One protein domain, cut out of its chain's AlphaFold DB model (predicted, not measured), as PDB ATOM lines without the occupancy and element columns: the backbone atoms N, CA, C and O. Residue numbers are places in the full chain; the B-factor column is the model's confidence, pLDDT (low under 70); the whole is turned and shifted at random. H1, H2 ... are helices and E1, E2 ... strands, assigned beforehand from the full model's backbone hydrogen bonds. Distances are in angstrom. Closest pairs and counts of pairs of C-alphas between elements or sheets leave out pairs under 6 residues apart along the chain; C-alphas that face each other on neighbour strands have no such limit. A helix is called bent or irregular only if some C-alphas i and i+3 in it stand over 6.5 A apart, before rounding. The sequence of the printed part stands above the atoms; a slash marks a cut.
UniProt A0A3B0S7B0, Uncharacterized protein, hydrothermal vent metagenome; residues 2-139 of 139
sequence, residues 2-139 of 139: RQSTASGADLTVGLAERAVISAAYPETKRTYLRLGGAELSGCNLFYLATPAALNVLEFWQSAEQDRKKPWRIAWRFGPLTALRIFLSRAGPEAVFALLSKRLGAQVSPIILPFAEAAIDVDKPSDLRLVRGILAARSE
ATOM      1  N   ARG A   2      14.550 -22.415   8.870       94.38
ATOM      2  CA  ARG A   2      13.109 -22.679   9.136       94.38
ATOM      3  C   ARG A   2      12.264 -22.943   7.878       94.38
ATOM      4  O   ARG A   2      11.574 -23.950   7.822       94.38
ATOM      5  N   GLN A   3      12.366 -22.081   6.862       95.00
ATOM      6  CA  GLN A   3      11.654 -22.267   5.588       95.00
ATOM      7  C   GLN A   3      12.105 -23.530   4.830       95.00
ATOM      8  O   GLN A   3      11.272 -24.220   4.258       95.00
ATOM      9  N   SER A   4      13.399 -23.864   4.867       95.62
ATOM     10  CA  SER A   4      13.937 -25.079   4.239       95.62
ATOM     11  C   SER A   4      13.442 -26.356   4.913       95.62
ATOM     12  O   SER A   4      13.123 -27.315   4.232       95.62
ATOM     13  N   THR A   5      13.350 -26.377   6.243       95.25
ATOM     14  CA  THR A   5      12.795 -27.529   6.967       95.25
ATOM     15  C   THR A   5      11.289 -27.654   6.726       95.25
ATOM     16  O   THR A   5      10.789 -28.753   6.519       95.25
ATOM     17  N   ALA A   6      10.563 -26.530   6.702       96.50
ATOM     18  CA  ALA A   6       9.118 -26.515   6.478       96.50
ATOM     19  C   ALA A   6       8.704 -26.930   5.055       96.50
ATOM     20  O   ALA A   6       7.577 -27.376   4.866       96.50
ATOM     21  N   SER A   7       9.585 -26.796   4.057       95.31
ATOM     22  CA  SER A   7       9.281 -27.212   2.681       95.31
ATOM     23  C   SER A   7       9.234 -28.733   2.504       95.31
ATOM     24  O   SER A   7       8.698 -29.205   1.503       95.31
ATOM     25  N   GLY A   8       9.815 -29.495   3.441       96.00
ATOM     26  CA  GLY A   8       9.938 -30.951   3.352       96.00
ATOM     27  C   GLY A   8      10.844 -31.438   2.216       96.00
ATOM     28  O   GLY A   8      10.855 -32.629   1.931       96.00
ATOM     29  N   ALA A   9      11.581 -30.542   1.552       97.62
ATOM     30  CA  ALA A   9      12.439 -30.892   0.427       97.62
ATOM     31  C   ALA A   9      13.748 -31.557   0.882       97.62
ATOM     32  O   ALA A   9      14.336 -31.168   1.891       97.62
ATOM     33  N   ASP A  10      14.249 -32.489   0.073       98.12
ATOM     34  CA  ASP A  10      15.544 -33.146   0.274       98.12
ATOM     35  C   ASP A  10      16.706 -32.158   0.124       98.12
ATOM     36  O   ASP A  10      17.689 -32.222   0.864       98.12
ATOM     37  N   LEU A  11      16.582 -31.216  -0.818       98.06
ATOM     38  CA  LEU A  11      17.529 -30.125  -1.019       98.06
ATOM     39  C   LEU A  11      16.794 -28.801  -1.249       98.06
ATOM     40  O   LEU A  11      15.870 -28.716  -2.057       98.06
ATOM     41  N   THR A  12      17.247 -27.726  -0.603       98.06
ATOM     42  CA  THR A  12      16.803 -26.369  -0.960       98.06
ATOM     43  C   THR A  12      17.941 -25.479  -1.418       98.06
ATOM     44  O   THR A  12      19.036 -25.545  -0.860       98.06
ATOM     45  N   VAL A  13      17.653 -24.625  -2.402       97.19
ATOM     46  CA  VAL A  13      18.589 -23.640  -2.957       97.19
ATOM     47  C   VAL A  13      18.126 -22.235  -2.583       97.19
ATOM     48  O   VAL A  13      16.988 -21.860  -2.865       97.19
ATOM     49  N   GLY A  14      19.011 -21.456  -1.965       97.00
ATOM     50  CA  GLY A  14      18.773 -20.048  -1.669       97.00
ATOM     51  C   GLY A  14      18.884 -19.188  -2.926       97.00
ATOM     52  O   GLY A  14      19.906 -19.225  -3.616       97.00
ATOM     53  N   LEU A  15      17.845 -18.404  -3.195       96.75
ATOM     54  CA  LEU A  15      17.775 -17.447  -4.298       96.75
ATOM     55  C   LEU A  15      17.357 -16.077  -3.761       96.75
ATOM     56  O   LEU A  15      16.637 -15.999  -2.773       96.75
ATOM     57  N   ALA A  16      17.762 -15.003  -4.427       96.31
ATOM     58  CA  ALA A  16      17.305 -13.650  -4.131       96.31
ATOM     59  C   ALA A  16      16.725 -13.003  -5.388       96.31
ATOM     60  O   ALA A  16      17.240 -13.182  -6.496       96.31
ATOM     61  N   GLU A  17      15.648 -12.244  -5.212       95.88
ATOM     62  CA  GLU A  17      15.045 -11.483  -6.299       95.88
ATOM     63  C   GLU A  17      15.884 -10.259  -6.652       95.88
ATOM     64  O   GLU A  17      16.438  -9.576  -5.787       95.88
ATOM     65  N   ARG A  18      15.901  -9.920  -7.944       95.38
ATOM     66  CA  ARG A  18      16.503  -8.681  -8.432       95.38
ATOM     67  C   ARG A  18      15.971  -7.459  -7.694       95.38
ATOM     68  O   ARG A  18      16.762  -6.574  -7.397       95.38
ATOM     69  N   ALA A  19      14.673  -7.403  -7.399       94.88
ATOM     70  CA  ALA A  19      14.071  -6.268  -6.700       94.88
ATOM     71  C   ALA A  19      14.717  -6.043  -5.323       94.88
ATOM     72  O   ALA A  19      15.091  -4.918  -5.003       94.88
ATOM     73  N   VAL A  20      14.942  -7.120  -4.561       95.94
ATOM     74  CA  VAL A  20      15.626  -7.079  -3.258       95.94
ATOM     75  C   VAL A  20      17.079  -6.625  -3.423       95.94
ATOM     76  O   VAL A  20      17.537  -5.741  -2.703       95.94
ATOM     77  N   ILE A  21      17.797  -7.181  -4.405       95.12
ATOM     78  CA  ILE A  21      19.210  -6.851  -4.646       95.12
ATOM     79  C   ILE A  21      19.374  -5.398  -5.101       95.12
ATOM     80  O   ILE A  21      20.202  -4.674  -4.560       95.12
ATOM     81  N   SER A  22      18.596  -4.959  -6.090       93.75
ATOM     82  CA  SER A  22      18.692  -3.615  -6.672       93.75
ATOM     83  C   SER A  22      18.211  -2.521  -5.720       93.75
ATOM     84  O   SER A  22      18.712  -1.407  -5.815       93.75
ATOM     85  N   ALA A  23      17.286  -2.822  -4.801       94.50
ATOM     86  CA  ALA A  23      16.871  -1.876  -3.767       94.50
ATOM     87  C   ALA A  23      18.003  -1.570  -2.773       94.50
ATOM     88  O   ALA A  23      18.168  -0.421  -2.376       94.50
ATOM     89  N   ALA A  24      18.796  -2.579  -2.396       93.31
ATOM     90  CA  ALA A  24      19.921  -2.402  -1.478       93.31
ATOM     91  C   ALA A  24      21.203  -1.932  -2.190       93.31
ATOM     92  O   ALA A  24      21.939  -1.097  -1.669       93.31
ATOM     93  N   TYR A  25      21.475  -2.466  -3.385       92.00
ATOM     94  CA  TYR A  25      22.735  -2.279  -4.110       92.00
ATOM     95  C   TYR A  25      22.493  -2.062  -5.616       92.00
ATOM     96  O   TYR A  25      22.777  -2.951  -6.432       92.00
ATOM     97  N   PRO A  26      21.990  -0.878  -6.015       88.69
ATOM     98  CA  PRO A  26      21.604  -0.585  -7.401       88.69
ATOM     99  C   PRO A  26      22.776  -0.667  -8.392       88.69
ATOM    100  O   PRO A  26      22.588  -1.013  -9.556       88.69
ATOM    101  N   GLU A  27      23.999  -0.429  -7.917       84.00
ATOM    102  CA  GLU A  27      25.226  -0.447  -8.724       84.00
ATOM    103  C   GLU A  27      25.668  -1.868  -9.134       84.00
ATOM    104  O   GLU A  27      26.582  -2.048  -9.951       84.00
ATOM    105  N   THR A  28      25.059  -2.911  -8.557       82.00
ATOM    106  CA  THR A  28      25.480  -4.298  -8.781       82.00
ATOM    107  C   THR A  28      25.028  -4.815 -10.146       82.00
ATOM    108  O   THR A  28      23.844  -4.948 -10.454       82.00
ATOM    109  N   LYS A  29      26.000  -5.170 -10.995       80.19
ATOM    110  CA  LYS A  29      25.745  -5.830 -12.284       80.19
ATOM    111  C   LYS A  29      25.815  -7.339 -12.115       80.19
ATOM    112  O   LYS A  29      26.886  -7.882 -11.849       80.19
ATOM    113  N   ARG A  30      24.666  -7.991 -12.284       81.81
ATOM    114  CA  ARG A  30      24.435  -9.408 -11.994       81.81
ATOM    115  C   ARG A  30      23.716 -10.086 -13.150       81.81
ATOM    116  O   ARG A  30      22.906  -9.464 -13.836       81.81
ATOM    117  N   THR A  31      23.984 -11.373 -13.328       82.19
ATOM    118  CA  THR A  31      23.202 -12.228 -14.223       82.19
ATOM    119  C   THR A  31      22.005 -12.777 -13.457       82.19
ATOM    120  O   THR A  31      22.164 -13.320 -12.361       82.19
ATOM    121  N   TYR A  32      20.816 -12.644 -14.041       90.06
ATOM    122  CA  TYR A  32      19.569 -13.122 -13.454       90.06
ATOM    123  C   TYR A  32      18.998 -14.281 -14.264       90.06
ATOM    124  O   TYR A  32      18.900 -14.218 -15.490       90.06
ATOM    125  N   LEU A  33      18.590 -15.332 -13.559       88.25
ATOM    126  CA  LEU A  33      17.752 -16.389 -14.093       88.25
ATOM    127  C   LEU A  33      16.311 -15.878 -14.162       88.25
ATOM    128  O   LEU A  33      15.770 -15.406 -13.165       88.25
ATOM    129  N   ARG A  34      15.687 -15.980 -15.336       88.75
ATOM    130  CA  ARG A  34      14.313 -15.521 -15.562       88.75
ATOM    131  C   ARG A  34      13.358 -16.703 -15.587       88.75
ATOM    132  O   ARG A  34      13.389 -17.463 -16.549       88.75
ATOM    133  N   LEU A  35      12.513 -16.837 -14.566       87.62
ATOM    134  CA  LEU A  35      11.504 -17.898 -14.464       87.62
ATOM    135  C   LEU A  35      10.135 -17.277 -14.192       87.62
ATOM    136  O   LEU A  35       9.933 -16.662 -13.150       87.62
ATOM    137  N   GLY A  36       9.199 -17.407 -15.132       85.56
ATOM    138  CA  GLY A  36       7.809 -16.980 -14.923       85.56
ATOM    139  C   GLY A  36       7.617 -15.517 -14.519       85.56
ATOM    140  O   GLY A  36       6.671 -15.203 -13.810       85.56
ATOM    141  N   GLY A  37       8.512 -14.626 -14.958       86.56
ATOM    142  CA  GLY A  37       8.496 -13.203 -14.601       86.56
ATOM    143  C   GLY A  37       9.366 -12.842 -13.394       86.56
ATOM    144  O   GLY A  37       9.717 -11.675 -13.251       86.56
ATOM    145  N   ALA A  38       9.795 -13.817 -12.588       89.81
ATOM    146  CA  ALA A  38      10.783 -13.598 -11.540       89.81
ATOM    147  C   ALA A  38      12.193 -13.490 -12.144       89.81
ATOM    148  O   ALA A  38      12.590 -14.315 -12.973       89.81
ATOM    149  N   GLU A  39      12.962 -12.491 -11.707       93.75
ATOM    150  CA  GLU A  39      14.391 -12.357 -12.000       93.75
ATOM    151  C   GLU A  39      15.182 -12.725 -10.742       93.75
ATOM    152  O   GLU A  39      15.202 -11.974  -9.768       93.75
ATOM    153  N   LEU A  40      15.813 -13.897 -10.756       94.00
ATOM    154  CA  LEU A  40      16.426 -14.513  -9.583       94.00
ATOM    155  C   LEU A  40      17.938 -14.620  -9.729       94.00
ATOM    156  O   LEU A  40      18.456 -14.892 -10.812       94.00
ATOM    157  N   SER A  41      18.654 -14.456  -8.626       94.19
ATOM    158  CA  SER A  41      20.087 -14.714  -8.546       94.19
ATOM    159  C   SER A  41      20.381 -15.729  -7.448       94.19
ATOM    160  O   SER A  41      19.673 -15.785  -6.444       94.19
ATOM    161  N   GLY A  42      21.402 -16.559  -7.659       94.25
ATOM    162  CA  GLY A  42      21.829 -17.550  -6.675       94.25
ATOM    163  C   GLY A  42      22.467 -16.895  -5.455       94.25
ATOM    164  O   GLY A  42      23.148 -15.880  -5.589       94.25
ATOM    165  N   CYS A  43      22.257 -17.499  -4.285       95.19
ATOM    166  CA  CYS A  43      22.858 -17.048  -3.030       95.19
ATOM    167  C   CYS A  43      24.007 -17.937  -2.540       95.19
ATOM    168  O   CYS A  43      24.429 -17.804  -1.400       95.19
ATOM    169  N   ASN A  44      24.467 -18.906  -3.344       93.31
ATOM    170  CA  ASN A  44      25.467 -19.906  -2.937       93.31
ATOM    171  C   ASN A  44      25.140 -20.600  -1.594       93.31
ATOM    172  O   ASN A  44      26.025 -21.071  -0.884       93.31
ATOM    173  N   LEU A  45      23.851 -20.674  -1.251       95.62
ATOM    174  CA  LEU A  45      23.343 -21.281  -0.031       95.62
ATOM    175  C   LEU A  45      22.522 -22.509  -0.392       95.62
ATOM    176  O   LEU A  45      21.558 -22.430  -1.157       95.62
ATOM    177  N   PHE A  46      22.892 -23.631   0.210       96.50
ATOM    178  CA  PHE A  46      22.265 -24.923  -0.008       96.50
ATOM    179  C   PHE A  46      21.955 -25.557   1.343       96.50
ATOM    180  O   PHE A  46      22.757 -25.487   2.272       96.50
ATOM    181  N   TYR A  47      20.784 -26.173   1.453       97.56
ATOM    182  CA  TYR A  47      20.408 -26.970   2.618       97.56
ATOM    183  C   TYR A  47      20.108 -28.383   2.152       97.56
ATOM    184  O   TYR A  47      19.239 -28.564   1.303       97.56
ATOM    185  N   LEU A  48      20.850 -29.349   2.686       97.69
ATOM    186  CA  LEU A  48      20.729 -30.764   2.372       97.69
ATOM    187  C   LEU A  48      20.074 -31.434   3.578       97.69
ATOM    188  O   LEU A  48      20.684 -31.518   4.642       97.69
ATOM    189  N   ALA A  49      18.813 -31.826   3.425       97.19
ATOM    190  CA  ALA A  49      17.991 -32.345   4.511       97.19
ATOM    191  C   ALA A  49      18.092 -33.869   4.641       97.19
ATOM    192  O   ALA A  49      18.043 -34.399   5.749       97.19
ATOM    193  N   THR A  50      18.227 -34.572   3.514       97.69
ATOM    194  CA  THR A  50      18.195 -36.038   3.457       97.69
ATOM    195  C   THR A  50      19.315 -36.584   2.563       97.69
ATOM    196  O   THR A  50      19.870 -35.845   1.742       97.69
ATOM    197  N   PRO A  51      19.638 -37.890   2.649       97.75
ATOM    198  CA  PRO A  51      20.598 -38.524   1.744       97.75
ATOM    199  C   PRO A  51      20.227 -38.425   0.256       97.75
ATOM    200  O   PRO A  51      21.119 -38.444  -0.584       97.75
ATOM    201  N   ALA A  52      18.942 -38.263  -0.090       97.62
ATOM    202  CA  ALA A  52      18.517 -38.095  -1.483       97.62
ATOM    203  C   ALA A  52      19.086 -36.811  -2.120       97.62
ATOM    204  O   ALA A  52      19.236 -36.740  -3.339       97.62
ATOM    205  N   ALA A  53      19.494 -35.823  -1.313       97.31
ATOM    206  CA  ALA A  53      20.219 -34.645  -1.786       97.31
ATOM    207  C   ALA A  53      21.523 -34.996  -2.530       97.31
ATOM    208  O   ALA A  53      21.955 -34.226  -3.389       97.31
ATOM    209  N   LEU A  54      22.129 -36.156  -2.247       96.56
ATOM    210  CA  LEU A  54      23.324 -36.630  -2.949       96.56
ATOM    211  C   LEU A  54      23.065 -36.839  -4.446       96.56
ATOM    212  O   LEU A  54      23.922 -36.474  -5.243       96.56
ATOM    213  N   ASN A  55      21.863 -37.272  -4.843       96.00
ATOM    214  CA  ASN A  55      21.495 -37.414  -6.258       96.00
ATOM    215  C   ASN A  55      21.615 -36.074  -7.009       96.00
ATOM    216  O   ASN A  55      22.024 -36.013  -8.169       96.00
ATOM    217  N   VAL A  56      21.282 -34.968  -6.331       95.25
ATOM    218  CA  VAL A  56      21.406 -33.613  -6.886       95.25
ATOM    219  C   VAL A  56      22.874 -33.213  -7.027       95.25
ATOM    220  O   VAL A  56      23.247 -32.610  -8.035       95.25
ATOM    221  N   LEU A  57      23.712 -33.553  -6.044       94.44
ATOM    222  CA  LEU A  57      25.148 -33.270  -6.085       94.44
ATOM    223  C   LEU A  57      25.861 -34.076  -7.174       94.44
ATOM    224  O   LEU A  57      26.658 -33.510  -7.915       94.44
ATOM    225  N   GLU A  58      25.548 -35.364  -7.312       94.19
ATOM    226  CA  GLU A  58      26.088 -36.229  -8.366       94.19
ATOM    227  C   GLU A  58      25.699 -35.714  -9.756       94.19
ATOM    228  O   GLU A  58      26.544 -35.585 -10.651       94.19
ATOM    229  N   PHE A  59      24.430 -35.324  -9.927       92.69
ATOM    230  CA  PHE A  59      23.990 -34.656 -11.145       92.69
ATOM    231  C   PHE A  59      24.814 -33.391 -11.406       92.69
ATOM    232  O   PHE A  59      25.331 -33.222 -12.516       92.69
ATOM    233  N   TRP A  60      24.958 -32.521 -10.400       91.50
ATOM    234  CA  TRP A  60      25.700 -31.270 -10.528       91.50
ATOM    235  C   TRP A  60      27.165 -31.510 -10.892       91.50
ATOM    236  O   TRP A  60      27.654 -30.888 -11.829       91.50
ATOM    237  N   GLN A  61      27.834 -32.468 -10.251       92.25
ATOM    238  CA  GLN A  61      29.215 -32.847 -10.553       92.25
ATOM    239  C   GLN A  61      29.371 -33.282 -12.018       92.25
ATOM    240  O   GLN A  61      30.301 -32.861 -12.708       92.25
ATOM    241  N   SER A  62      28.420 -34.062 -12.541       89.75
ATOM    242  CA  SER A  62      28.430 -34.481 -13.948       89.75
ATOM    243  C   SER A  62      28.170 -33.324 -14.930       89.75
ATOM    244  O   SER A  62      28.604 -33.380 -16.087       89.75
ATOM    245  N   ALA A  63      27.434 -32.298 -14.484       89.00
ATOM    246  CA  ALA A  63      26.968 -31.168 -15.282       89.00
ATOM    247  C   ALA A  63      27.869 -29.927 -15.172       89.00
ATOM    248  O   ALA A  63      27.806 -29.061 -16.045       89.00
ATOM    249  N   GLU A  64      28.728 -29.837 -14.155       90.06
ATOM    250  CA  GLU A  64      29.552 -28.659 -13.869       90.06
ATOM    251  C   GLU A  64      30.473 -28.295 -15.042       90.06
ATOM    252  O   GLU A  64      30.650 -27.120 -15.373       90.06
ATOM    253  N   GLN A  65      30.997 -29.299 -15.746       89.12
ATOM    254  CA  GLN A  65      31.785 -29.116 -16.970       89.12
ATOM    255  C   GLN A  65      31.042 -28.318 -18.060       89.12
ATOM    256  O   GLN A  65      31.657 -27.604 -18.855       89.12
ATOM    257  N   ASP A  66      29.709 -28.381 -18.073       88.69
ATOM    258  CA  ASP A  66      28.844 -27.660 -19.000       88.69
ATOM    259  C   ASP A  66      28.328 -26.330 -18.415       88.69
ATOM    260  O   ASP A  66      27.480 -25.691 -19.035       88.69
ATOM    261  N   ARG A  67      28.848 -25.841 -17.273       83.81
ATOM    262  CA  ARG A  67      28.376 -24.597 -16.615       83.81
ATOM    263  C   ARG A  67      28.402 -23.358 -17.509       83.81
ATOM    264  O   ARG A  67      27.593 -22.453 -17.344       83.81
ATOM    265  N   LYS A  68      29.299 -23.325 -18.500       83.69
ATOM    266  CA  LYS A  68      29.382 -22.249 -19.509       83.69
ATOM    267  C   LYS A  68      28.410 -22.434 -20.689       83.69
ATOM    268  O   LYS A  68      28.367 -21.598 -21.584       83.69
ATOM    269  N   LYS A  69      27.662 -23.540 -20.729       85.81
ATOM    270  CA  LYS A  69      26.755 -23.960 -21.809       85.81
ATOM    271  C   LYS A  69      25.390 -24.360 -21.215       85.81
ATOM    272  O   LYS A  69      25.045 -25.541 -21.214       85.81
ATOM    273  N   PRO A  70      24.577 -23.396 -20.745       80.06
ATOM    274  CA  PRO A  70      23.332 -23.667 -20.013       80.06
ATOM    275  C   PRO A  70      22.321 -24.527 -20.789       80.06
ATOM    276  O   PRO A  70      21.587 -25.306 -20.189       80.06
ATOM    277  N   TRP A  71      22.321 -24.465 -22.124       81.69
ATOM    278  CA  TRP A  71      21.488 -25.331 -22.964       81.69
ATOM    279  C   TRP A  71      21.842 -26.822 -22.823       81.69
ATOM    280  O   TRP A  71      20.942 -27.657 -22.855       81.69
ATOM    281  N   ARG A  72      23.121 -27.171 -22.603       85.69
ATOM    282  CA  ARG A  72      23.544 -28.562 -22.353       85.69
ATOM    283  C   ARG A  72      23.046 -29.054 -21.008       85.69
ATOM    284  O   ARG A  72      22.558 -30.175 -20.919       85.69
ATOM    285  N   ILE A  73      23.115 -28.204 -19.984       85.12
ATOM    286  CA  ILE A  73      22.565 -28.512 -18.660       85.12
ATOM    287  C   ILE A  73      21.053 -28.726 -18.764       85.12
ATOM    288  O   ILE A  73      20.549 -29.735 -18.282       85.12
ATOM    289  N   ALA A  74      20.337 -27.843 -19.466       83.06
ATOM    290  CA  ALA A  74      18.902 -27.998 -19.694       83.06
ATOM    291  C   ALA A  74      18.567 -29.333 -20.387       83.06
ATOM    292  O   ALA A  74      17.643 -30.030 -19.971       83.06
ATOM    293  N   TRP A  75      19.343 -29.730 -21.401       85.88
ATOM    294  CA  TRP A  75      19.150 -30.988 -22.130       85.88
ATOM    295  C   TRP A  75      19.357 -32.243 -21.277       85.88
ATOM    296  O   TRP A  75      18.700 -33.250 -21.536       85.88
ATOM    297  N   ARG A  76      20.193 -32.192 -20.230       86.31
ATOM    298  CA  ARG A  76      20.373 -33.312 -19.286       86.31
ATOM    299  C   ARG A  76      19.089 -33.645 -18.518       86.31
ATOM    300  O   ARG A  76      18.895 -34.788 -18.126       86.31
ATOM    301  N   PHE A  77      18.165 -32.690 -18.384       82.38
ATOM    302  CA  PHE A  77      16.829 -32.929 -17.825       82.38
ATOM    303  C   PHE A  77      15.836 -33.526 -18.841       82.38
ATOM    304  O   PHE A  77      14.670 -33.762 -18.512       82.38
ATOM    305  N   GLY A  78      16.277 -33.787 -20.073       84.06
ATOM    306  CA  GLY A  78      15.486 -34.324 -21.174       84.06
ATOM    307  C   GLY A  78      14.827 -33.235 -22.037       84.06
ATOM    308  O   GLY A  78      14.457 -32.176 -21.523       84.06
ATOM    309  N   PRO A  79      14.613 -33.497 -23.341       81.81
ATOM    310  CA  PRO A  79      14.175 -32.490 -24.312       81.81
ATOM    311  C   PRO A  79      12.812 -31.876 -23.975       81.81
ATOM    312  O   PRO A  79      12.637 -30.671 -24.111       81.81
ATOM    313  N   LEU A  80      11.867 -32.664 -23.450       82.94
ATOM    314  CA  LEU A  80      10.563 -32.155 -23.002       82.94
ATOM    315  C   LEU A  80      10.684 -31.202 -21.805       82.94
ATOM    316  O   LEU A  80       9.961 -30.211 -21.733       82.94
ATOM    317  N   THR A  81      11.587 -31.488 -20.865       79.69
ATOM    318  CA  THR A  81      11.823 -30.633 -19.694       79.69
ATOM    319  C   THR A  81      12.553 -29.362 -20.104       79.69
ATOM    320  O   THR A  81      12.158 -28.280 -19.687       79.69
ATOM    321  N   ALA A  82      13.565 -29.481 -20.967       81.25
ATOM    322  CA  ALA A  82      14.295 -28.348 -21.522       81.25
ATOM    323  C   ALA A  82      13.362 -27.414 -22.304       81.25
ATOM    324  O   ALA A  82      13.365 -26.208 -22.069       81.25
ATOM    325  N   LEU A  83      12.515 -27.979 -23.173       81.25
ATOM    326  CA  LEU A  83      11.509 -27.233 -23.919       81.25
ATOM    327  C   LEU A  83      10.506 -26.575 -22.975       81.25
ATOM    328  O   LEU A  83      10.189 -25.407 -23.159       81.25
ATOM    329  N   ARG A  84      10.039 -27.286 -21.939       78.00
ATOM    330  CA  ARG A  84       9.174 -26.696 -20.915       78.00
ATOM    331  C   ARG A  84       9.857 -25.525 -20.237       78.00
ATOM    332  O   ARG A  84       9.281 -24.460 -20.270       78.00
ATOM    333  N   ILE A  85      11.062 -25.672 -19.697       75.69
ATOM    334  CA  ILE A  85      11.779 -24.576 -19.027       75.69
ATOM    335  C   ILE A  85      11.938 -23.378 -19.973       75.69
ATOM    336  O   ILE A  85      11.629 -22.256 -19.586       75.69
ATOM    337  N   PHE A  86      12.341 -23.628 -21.222       76.69
ATOM    338  CA  PHE A  86      12.557 -22.587 -22.226       76.69
ATOM    339  C   PHE A  86      11.269 -21.866 -22.650       76.69
ATOM    340  O   PHE A  86      11.252 -20.644 -22.758       76.69
ATOM    341  N   LEU A  87      10.185 -22.612 -22.885       72.69
ATOM    342  CA  LEU A  87       8.882 -22.061 -23.271       72.69
ATOM    343  C   LEU A  87       8.079 -21.545 -22.077       72.69
ATOM    344  O   LEU A  87       7.078 -20.848 -22.251       72.69
ATOM    345  N   SER A  88       8.440 -21.943 -20.861       61.78
ATOM    346  CA  SER A  88       7.576 -21.712 -19.722       61.78
ATOM    347  C   SER A  88       7.649 -20.269 -19.248       61.78
ATOM    348  O   SER A  88       8.686 -19.767 -18.829       61.78
ATOM    349  N   ARG A  89       6.466 -19.659 -19.152       70.12
ATOM    350  CA  ARG A  89       6.154 -18.629 -18.149       70.12
ATOM    351  C   ARG A  89       6.003 -19.237 -16.744       70.12
ATOM    352  O   ARG A  89       5.310 -18.672 -15.907       70.12
ATOM    353  N   ALA A  90       6.566 -20.417 -16.497       76.25
ATOM    354  CA  ALA A  90       6.391 -21.109 -15.233       76.25
ATOM    355  C   ALA A  90       7.293 -20.469 -14.185       76.25
ATOM    356  O   ALA A  90       8.464 -20.187 -14.446       76.25
ATOM    357  N   GLY A  91       6.715 -20.238 -13.010       86.38
ATOM    358  CA  GLY A  91       7.447 -19.728 -11.865       86.38
ATOM    359  C   GLY A  91       8.520 -20.708 -11.372       86.38
ATOM    360  O   GLY A  91       8.567 -21.871 -11.801       86.38
ATOM    361  N   PRO A  92       9.378 -20.243 -10.456       89.50
ATOM    362  CA  PRO A  92      10.458 -21.031  -9.870       89.50
ATOM    363  C   PRO A  92       9.996 -22.390  -9.335       89.50
ATOM    364  O   PRO A  92      10.620 -23.410  -9.611       89.50
ATOM    365  N   GLU A  93       8.859 -22.438  -8.651       89.88
ATOM    366  CA  GLU A  93       8.311 -23.636  -8.012       89.88
ATOM    367  C   GLU A  93       8.025 -24.735  -9.040       89.88
ATOM    368  O   GLU A  93       8.397 -25.895  -8.861       89.88
ATOM    369  N   ALA A  94       7.407 -24.367 -10.162       89.38
ATOM    370  CA  ALA A  94       7.070 -25.303 -11.226       89.38
ATOM    371  C   ALA A  94       8.321 -25.827 -11.946       89.38
ATOM    372  O   ALA A  94       8.379 -27.008 -12.297       89.38
ATOM    373  N   VAL A  95       9.341 -24.985 -12.133       89.38
ATOM    374  CA  VAL A  95      10.631 -25.423 -12.681       89.38
ATOM    375  C   VAL A  95      11.295 -26.415 -11.734       89.38
ATOM    376  O   VAL A  95      11.651 -27.512 -12.158       89.38
ATOM    377  N   PHE A  96      11.391 -26.098 -10.446       92.94
ATOM    378  CA  PHE A  96      11.991 -26.984  -9.450       92.94
ATOM    379  C   PHE A  96      11.225 -28.305  -9.279       92.94
ATOM    380  O   PHE A  96      11.847 -29.357  -9.122       92.94
ATOM    381  N   ALA A  97       9.897 -28.304  -9.426       91.25
ATOM    382  CA  ALA A  97       9.104 -29.532  -9.458       91.25
ATOM    383  C   ALA A  97       9.454 -30.430 -10.663       91.25
ATOM    384  O   ALA A  97       9.486 -31.657 -10.541       91.25
ATOM    385  N   LEU A  98       9.747 -29.843 -11.831       89.19
ATOM    386  CA  LEU A  98      10.227 -30.597 -12.995       89.19
ATOM    387  C   LEU A  98      11.630 -31.167 -12.763       89.19
ATOM    388  O   LEU A  98      11.875 -32.325 -13.107       89.19
ATOM    389  N   LEU A  99      12.530 -30.375 -12.171       90.88
ATOM    390  CA  LEU A  99      13.884 -30.817 -11.830       90.88
ATOM    391  C   LEU A  99      13.843 -31.973 -10.828       90.88
ATOM    392  O   LEU A  99      14.513 -32.979 -11.038       90.88
ATOM    393  N   SER A 100      12.984 -31.881  -9.810       94.31
ATOM    394  CA  SER A 100      12.850 -32.897  -8.761       94.31
ATOM    395  C   SER A 100      12.571 -34.291  -9.329       94.31
ATOM    396  O   SER A 100      13.222 -35.273  -8.973       94.31
ATOM    397  N   LYS A 101      11.663 -34.375 -10.311       91.19
ATOM    398  CA  LYS A 101      11.329 -35.638 -10.990       91.19
ATOM    399  C   LYS A 101      12.514 -36.252 -11.733       91.19
ATOM    400  O   LYS A 101      12.573 -37.465 -11.885       91.19
ATOM    401  N   ARG A 102      13.421 -35.422 -12.252       89.75
ATOM    402  CA  ARG A 102      14.588 -35.865 -13.027       89.75
ATOM    403  C   ARG A 102      15.786 -36.199 -12.154       89.75
ATOM    404  O   ARG A 102      16.567 -37.060 -12.530       89.75
ATOM    405  N   LEU A 103      15.913 -35.515 -11.024       92.38
ATOM    406  CA  LEU A 103      17.006 -35.686 -10.076       92.38
ATOM    407  C   LEU A 103      16.757 -36.832  -9.089       92.38
ATOM    408  O   LEU A 103      17.676 -37.212  -8.379       92.38
ATOM    409  N   GLY A 104      15.533 -37.371  -9.017       94.31
ATOM    410  CA  GLY A 104      15.200 -38.406  -8.034       94.31
ATOM    411  C   GLY A 104      15.312 -37.901  -6.592       94.31
ATOM    412  O   GLY A 104      15.667 -38.666  -5.702       94.31
ATOM    413  N   ALA A 105      15.069 -36.605  -6.385       97.31
ATOM    414  CA  ALA A 105      15.112 -35.924  -5.095       97.31
ATOM    415  C   ALA A 105      14.165 -34.721  -5.138       97.31
ATOM    416  O   ALA A 105      14.048 -34.062  -6.173       97.31
ATOM    417  N   GLN A 106      13.490 -34.414  -4.036       97.81
ATOM    418  CA  GLN A 106      12.658 -33.226  -3.923       97.81
ATOM    419  C   GLN A 106      13.545 -31.992  -3.737       97.81
ATOM    420  O   GLN A 106      14.233 -31.848  -2.729       97.81
ATOM    421  N   VAL A 107      13.512 -31.079  -4.707       97.31
ATOM    422  CA  VAL A 107      14.290 -29.838  -4.689       97.31
ATOM    423  C   VAL A 107      13.351 -28.641  -4.685       97.31
ATOM    424  O   VAL A 107      12.420 -28.587  -5.485       97.31
ATOM    425  N   SER A 108      13.608 -27.655  -3.822       97.12
ATOM    426  CA  SER A 108      12.795 -26.432  -3.730       97.12
ATOM    427  C   SER A 108      13.651 -25.163  -3.710       97.12
ATOM    428  O   SER A 108      14.709 -25.151  -3.071       97.12
ATOM    429  N   PRO A 109      13.206 -24.065  -4.347       96.50
ATOM    430  CA  PRO A 109      13.821 -22.764  -4.139       96.50
ATOM    431  C   PRO A 109      13.388 -22.195  -2.781       96.50
ATOM    432  O   PRO A 109      12.288 -22.477  -2.303       96.50
ATOM    433  N   ILE A 110      14.248 -21.380  -2.172       97.19
ATOM    434  CA  ILE A 110      13.926 -20.538  -1.016       97.19
ATOM    435  C   ILE A 110      14.304 -19.106  -1.376       97.19
ATOM    436  O   ILE A 110      15.485 -18.808  -1.563       97.19
ATOM    437  N   ILE A 111      13.301 -18.233  -1.482       96.38
ATOM    438  CA  ILE A 111      13.514 -16.816  -1.783       96.38
ATOM    439  C   ILE A 111      13.921 -16.095  -0.497       96.38
ATOM    440  O   ILE A 111      13.143 -15.976   0.449       96.38
ATOM    441  N   LEU A 112      15.172 -15.654  -0.453       96.69
ATOM    442  CA  LEU A 112      15.779 -14.987   0.684       96.69
ATOM    443  C   LEU A 112      15.541 -13.472   0.601       96.69
ATOM    444  O   LEU A 112      15.843 -12.867  -0.429       96.69
ATOM    445  N   PRO A 113      15.100 -12.824   1.695       95.38
ATOM    446  CA  PRO A 113      14.921 -11.372   1.753       95.38
ATOM    447  C   PRO A 113      16.243 -10.626   2.026       95.38
ATOM    448  O   PRO A 113      16.234  -9.538   2.588       95.38
ATOM    449  N   PHE A 114      17.389 -11.223   1.676       94.81
ATOM    450  CA  PHE A 114      18.722 -10.707   1.994       94.81
ATOM    451  C   PHE A 114      19.510 -10.505   0.704       94.81
ATOM    452  O   PHE A 114      19.931 -11.477   0.071       94.81
ATOM    453  N   ALA A 115      19.717  -9.248   0.315       94.19
ATOM    454  CA  ALA A 115      20.460  -8.903  -0.894       94.19
ATOM    455  C   ALA A 115      21.917  -9.388  -0.823       94.19
ATOM    456  O   ALA A 115      22.466  -9.881  -1.807       94.19
ATOM    457  N   GLU A 116      22.522  -9.313   0.361       94.12
ATOM    458  CA  GLU A 116      23.910  -9.686   0.630       94.12
ATOM    459  C   GLU A 116      24.159 -11.177   0.481       94.12
ATOM    460  O   GLU A 116      25.250 -11.566   0.084       94.12
ATOM    461  N   ALA A 117      23.148 -12.015   0.741       94.31
ATOM    462  CA  ALA A 117      23.260 -13.459   0.530       94.31
ATOM    463  C   ALA A 117      23.532 -13.784  -0.940       94.31
ATOM    464  O   ALA A 117      24.104 -14.817  -1.260       94.31
ATOM    465  N   ALA A 118      23.129 -12.890  -1.834       93.06
ATOM    466  CA  ALA A 118      23.383 -13.033  -3.239       93.06
ATOM    467  C   ALA A 118      24.831 -12.634  -3.593       93.06
ATOM    468  O   ALA A 118      25.302 -13.051  -4.641       93.06
ATOM    469  N   ILE A 119      25.531 -11.799  -2.815       91.25
ATOM    470  CA  ILE A 119      26.800 -11.150  -3.201       91.25
ATOM    471  C   ILE A 119      28.012 -12.057  -2.952       91.25
ATOM    472  O   ILE A 119      28.327 -12.407  -1.819       91.25
ATOM    473  N   ASP A 120      28.733 -12.352  -4.026       90.88
ATOM    474  CA  ASP A 120      30.051 -12.973  -4.075       90.88
ATOM    475  C   ASP A 120      31.156 -11.936  -4.351       90.88
ATOM    476  O   ASP A 120      30.898 -10.827  -4.823       90.88
ATOM    477  N   VAL A 121      32.402 -12.272  -3.996       91.38
ATOM    478  CA  VAL A 121      33.567 -11.391  -4.174       91.38
ATOM    479  C   VAL A 121      34.509 -11.997  -5.206       91.38
ATOM    480  O   VAL A 121      35.430 -12.727  -4.851       91.38
ATOM    481  N   ASP A 122      34.297 -11.643  -6.474       90.50
ATOM    482  CA  ASP A 122      35.094 -12.158  -7.599       90.50
ATOM    483  C   ASP A 122      36.007 -11.096  -8.228       90.50
ATOM    484  O   ASP A 122      37.016 -11.416  -8.858       90.50
ATOM    485  N   LYS A 123      35.670  -9.808  -8.074       90.25
ATOM    486  CA  LYS A 123      36.426  -8.677  -8.648       90.25
ATOM    487  C   LYS A 123      36.656  -7.555  -7.628       90.25
ATOM    488  O   LYS A 123      35.921  -7.428  -6.648       90.25
ATOM    489  N   PRO A 124      37.626  -6.647  -7.873       93.19
ATOM    490  CA  PRO A 124      37.926  -5.545  -6.954       93.19
ATOM    491  C   PRO A 124      36.739  -4.632  -6.608       93.19
ATOM    492  O   PRO A 124      36.727  -4.027  -5.538       93.19
ATOM    493  N   SER A 125      35.744  -4.498  -7.494       90.50
ATOM    494  CA  SER A 125      34.526  -3.736  -7.188       90.50
ATOM    495  C   SER A 125      33.667  -4.395  -6.113       90.50
ATOM    496  O   SER A 125      33.068  -3.683  -5.315       90.50
ATOM    497  N   ASP A 126      33.640  -5.726  -6.068       91.50
ATOM    498  CA  ASP A 126      32.833  -6.476  -5.104       91.50
ATOM    499  C   ASP A 126      33.459  -6.367  -3.715       91.50
ATOM    500  O   ASP A 126      32.766  -6.137  -2.730       91.50
ATOM    501  N   LEU A 127      34.796  -6.395  -3.640       94.06
ATOM    502  CA  LEU A 127      35.517  -6.151  -2.393       94.06
ATOM    503  C   LEU A 127      35.242  -4.747  -1.833       94.06
ATOM    504  O   LEU A 127      35.084  -4.590  -0.623       94.06
ATOM    505  N   ARG A 128      35.177  -3.720  -2.694       94.25
ATOM    506  CA  ARG A 128      34.791  -2.363  -2.265       94.25
ATOM    507  C   ARG A 128      33.369  -2.341  -1.710       94.25
ATOM    508  O   ARG A 128      33.157  -1.757  -0.653       94.25
ATOM    509  N   LEU A 129      32.435  -3.001  -2.393       93.00
ATOM    510  CA  LEU A 129      31.048  -3.110  -1.950       93.00
ATOM    511  C   LEU A 129      30.948  -3.794  -0.580       93.00
ATOM    512  O   LEU A 129      30.396  -3.211   0.347       93.00
ATOM    513  N   VAL A 130      31.537  -4.981  -0.422       93.88
ATOM    514  CA  VAL A 130      31.481  -5.742   0.836       93.88
ATOM    515  C   VAL A 130      32.137  -4.983   1.990       93.88
ATOM    516  O   VAL A 130      31.600  -4.984   3.093       93.88
ATOM    517  N   ARG A 131      33.243  -4.266   1.753       95.06
ATOM    518  CA  ARG A 131      33.835  -3.386   2.776       95.06
ATOM    519  C   ARG A 131      32.871  -2.286   3.221       95.06
ATOM    520  O   ARG A 131      32.763  -2.053   4.420       95.06
ATOM    521  N   GLY A 132      32.159  -1.657   2.285       94.12
ATOM    522  CA  GLY A 132      31.123  -0.671   2.603       94.12
ATOM    523  C   GLY A 132      29.982  -1.267   3.431       94.12
ATOM    524  O   GLY A 132      29.593  -0.689   4.439       94.12
ATOM    525  N   ILE A 133      29.512  -2.464   3.062       93.56
ATOM    526  CA  ILE A 133      28.475  -3.198   3.808       93.56
ATOM    527  C   ILE A 133      28.926  -3.483   5.246       93.56
ATOM    528  O   ILE A 133      28.161  -3.280   6.184       93.56
ATOM    529  N   LEU A 134      30.158  -3.968   5.433       94.56
ATOM    530  CA  LEU A 134      30.684  -4.304   6.759       94.56
ATOM    531  C   LEU A 134      30.895  -3.066   7.638       94.56
ATOM    532  O   LEU A 134      30.599  -3.122   8.832       94.56
ATOM    533  N   ALA A 135      31.365  -1.959   7.059       95.00
ATOM    534  CA  ALA A 135      31.518  -0.695   7.776       95.00
ATOM    535  C   ALA A 135      30.164  -0.189   8.300       95.00
ATOM    536  O   ALA A 135      30.035   0.047   9.495       95.00
ATOM    537  N   ALA A 136      29.135  -0.158   7.448       91.75
ATOM    538  CA  ALA A 136      27.792   0.304   7.813       91.75
ATOM    539  C   ALA A 136      27.067  -0.574   8.854       91.75
ATOM    540  O   ALA A 136      26.071  -0.150   9.422       91.75
ATOM    541  N   ARG A 137      27.522  -1.814   9.081       89.75
ATOM    542  CA  ARG A 137      26.977  -2.717  10.116       89.75
ATOM    543  C   ARG A 137      27.681  -2.598  11.465       89.75
ATOM    544  O   ARG A 137      27.217  -3.188  12.436       89.75
ATOM    545  N   SER A 138      28.850  -1.963  11.481       81.12
ATOM    546  CA  SER A 138      29.650  -1.769  12.692       81.12
ATOM    547  C   SER A 138      29.321  -0.446  13.395       81.12
ATOM    548  O   SER A 138      29.848  -0.199  14.478       81.12
ATOM    549  N   GLU A 139      28.476   0.377  12.770       53.53
ATOM    550  CA  GLU A 139      27.818   1.563  13.333       53.53
ATOM    551  C   GLU A 139      26.465   1.175  13.947       53.53
ATOM    552  O   GLU A 139      26.166   1.677  15.054       53.53
TER     553      GLU A 139
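AT A GLANCE: This is residues 2 to 139 of the 139 residues of an uncharacterized protein of hydrothermal vent metagenome (UniProt A0A3B0S7B0). A strongly twisted sheet of four strands has the helix H6 over one face, and H3, H4, H5 and H6 gather toward one end of the long axis. Toward the opposite end lie the short helix H2 and, reached by a long link, the arm H7, whose residues 134 to 137 stick out with 138 and 139. The printed part has 138 residues, with seven named helices and four named strands in the order H1 E1 H2 E2 E3 H3 H4 H5 H6 E4 H7; the class is mixed, helices and strands. The sheet is mixed, in the order E2, E3, E1, E4. The whole is compact, with a radius of gyration of the C-alphas of 16.2 A, yet elongated, spanning 49 by 29 by 28 A.

IN THESE COORDINATES: In the sheet, E3 is residues 38 to 48, 24.2 A long, and bends by 77 degrees at residue 44. E1 is residues 11 to 17, 19.5 A; E4 is 107 to 111, 13.4 A; E2 is 33 to 35. H6 is residues 92 to 103, 16.1 A. H3, residues 53 to 66, 20.5 A, is irregular, with C-alphas 62 and 65 7.0 A apart. H4 is residues 70 to 76, H5 79 to 87, H2 18 to 24. H1, residues 2 to 6, begins at C-alpha 2 (13.109, -22.679, 9.136). H7, residues 124 to 137, 20.5 A, ends at C-alpha 137 (26.977, -2.717, 10.116).

HOW THE PARTS SIT: E1 and E4 are parallel, with N 15 and O 110 2.9 A apart. E3 and E1 are antiparallel, with N 14 and O 45 at 2.8 A. E2 and E3 form a hairpin, with N 33 and O 40 at 2.8 A. E1, H2 and E2 make a split strand-helix-strand unit, E3 between its strands, with a right-handed crossover. H6 is on one face of the sheet, an arrangement of two layers, one of helix and one of sheet; the closest C-alphas of H6 and E4 are those of Ser 100 and Val 107, 5.3 A apart. H1, H2 and H3 only graze the sheet. H3 and H6 only just touch, with 3 pairs of C-alphas within 8 A, closest Val 56 and Leu 103 at 5.8 A, about perpendicular at 85 degrees. H3 and H4 only just touch, with 3 such pairs, and only at the corner, closest C-alphas Ala 63 and Ile 73, 6.2 A. H4 and H5 form a helical hairpin, closest C-alphas Ala 74 and Ala 82, 5.0 A. H7 is not on the sheet and touches no helix. Every O i to N i+4 pair is within hydrogen-bond range in H1, H2, H4, H5 and H7; H3 has 8 of 10 and H6 7 of 8.

THE WHOLE: The C-alphas farthest apart, Pro 79 and Glu 139, are 52.6 A apart. The printed part has no cut. The link from E4 to H7, residues 112 to 123, is long. The mean pLDDT of the printed part is 90.5; residues 88 and 139 are under 70.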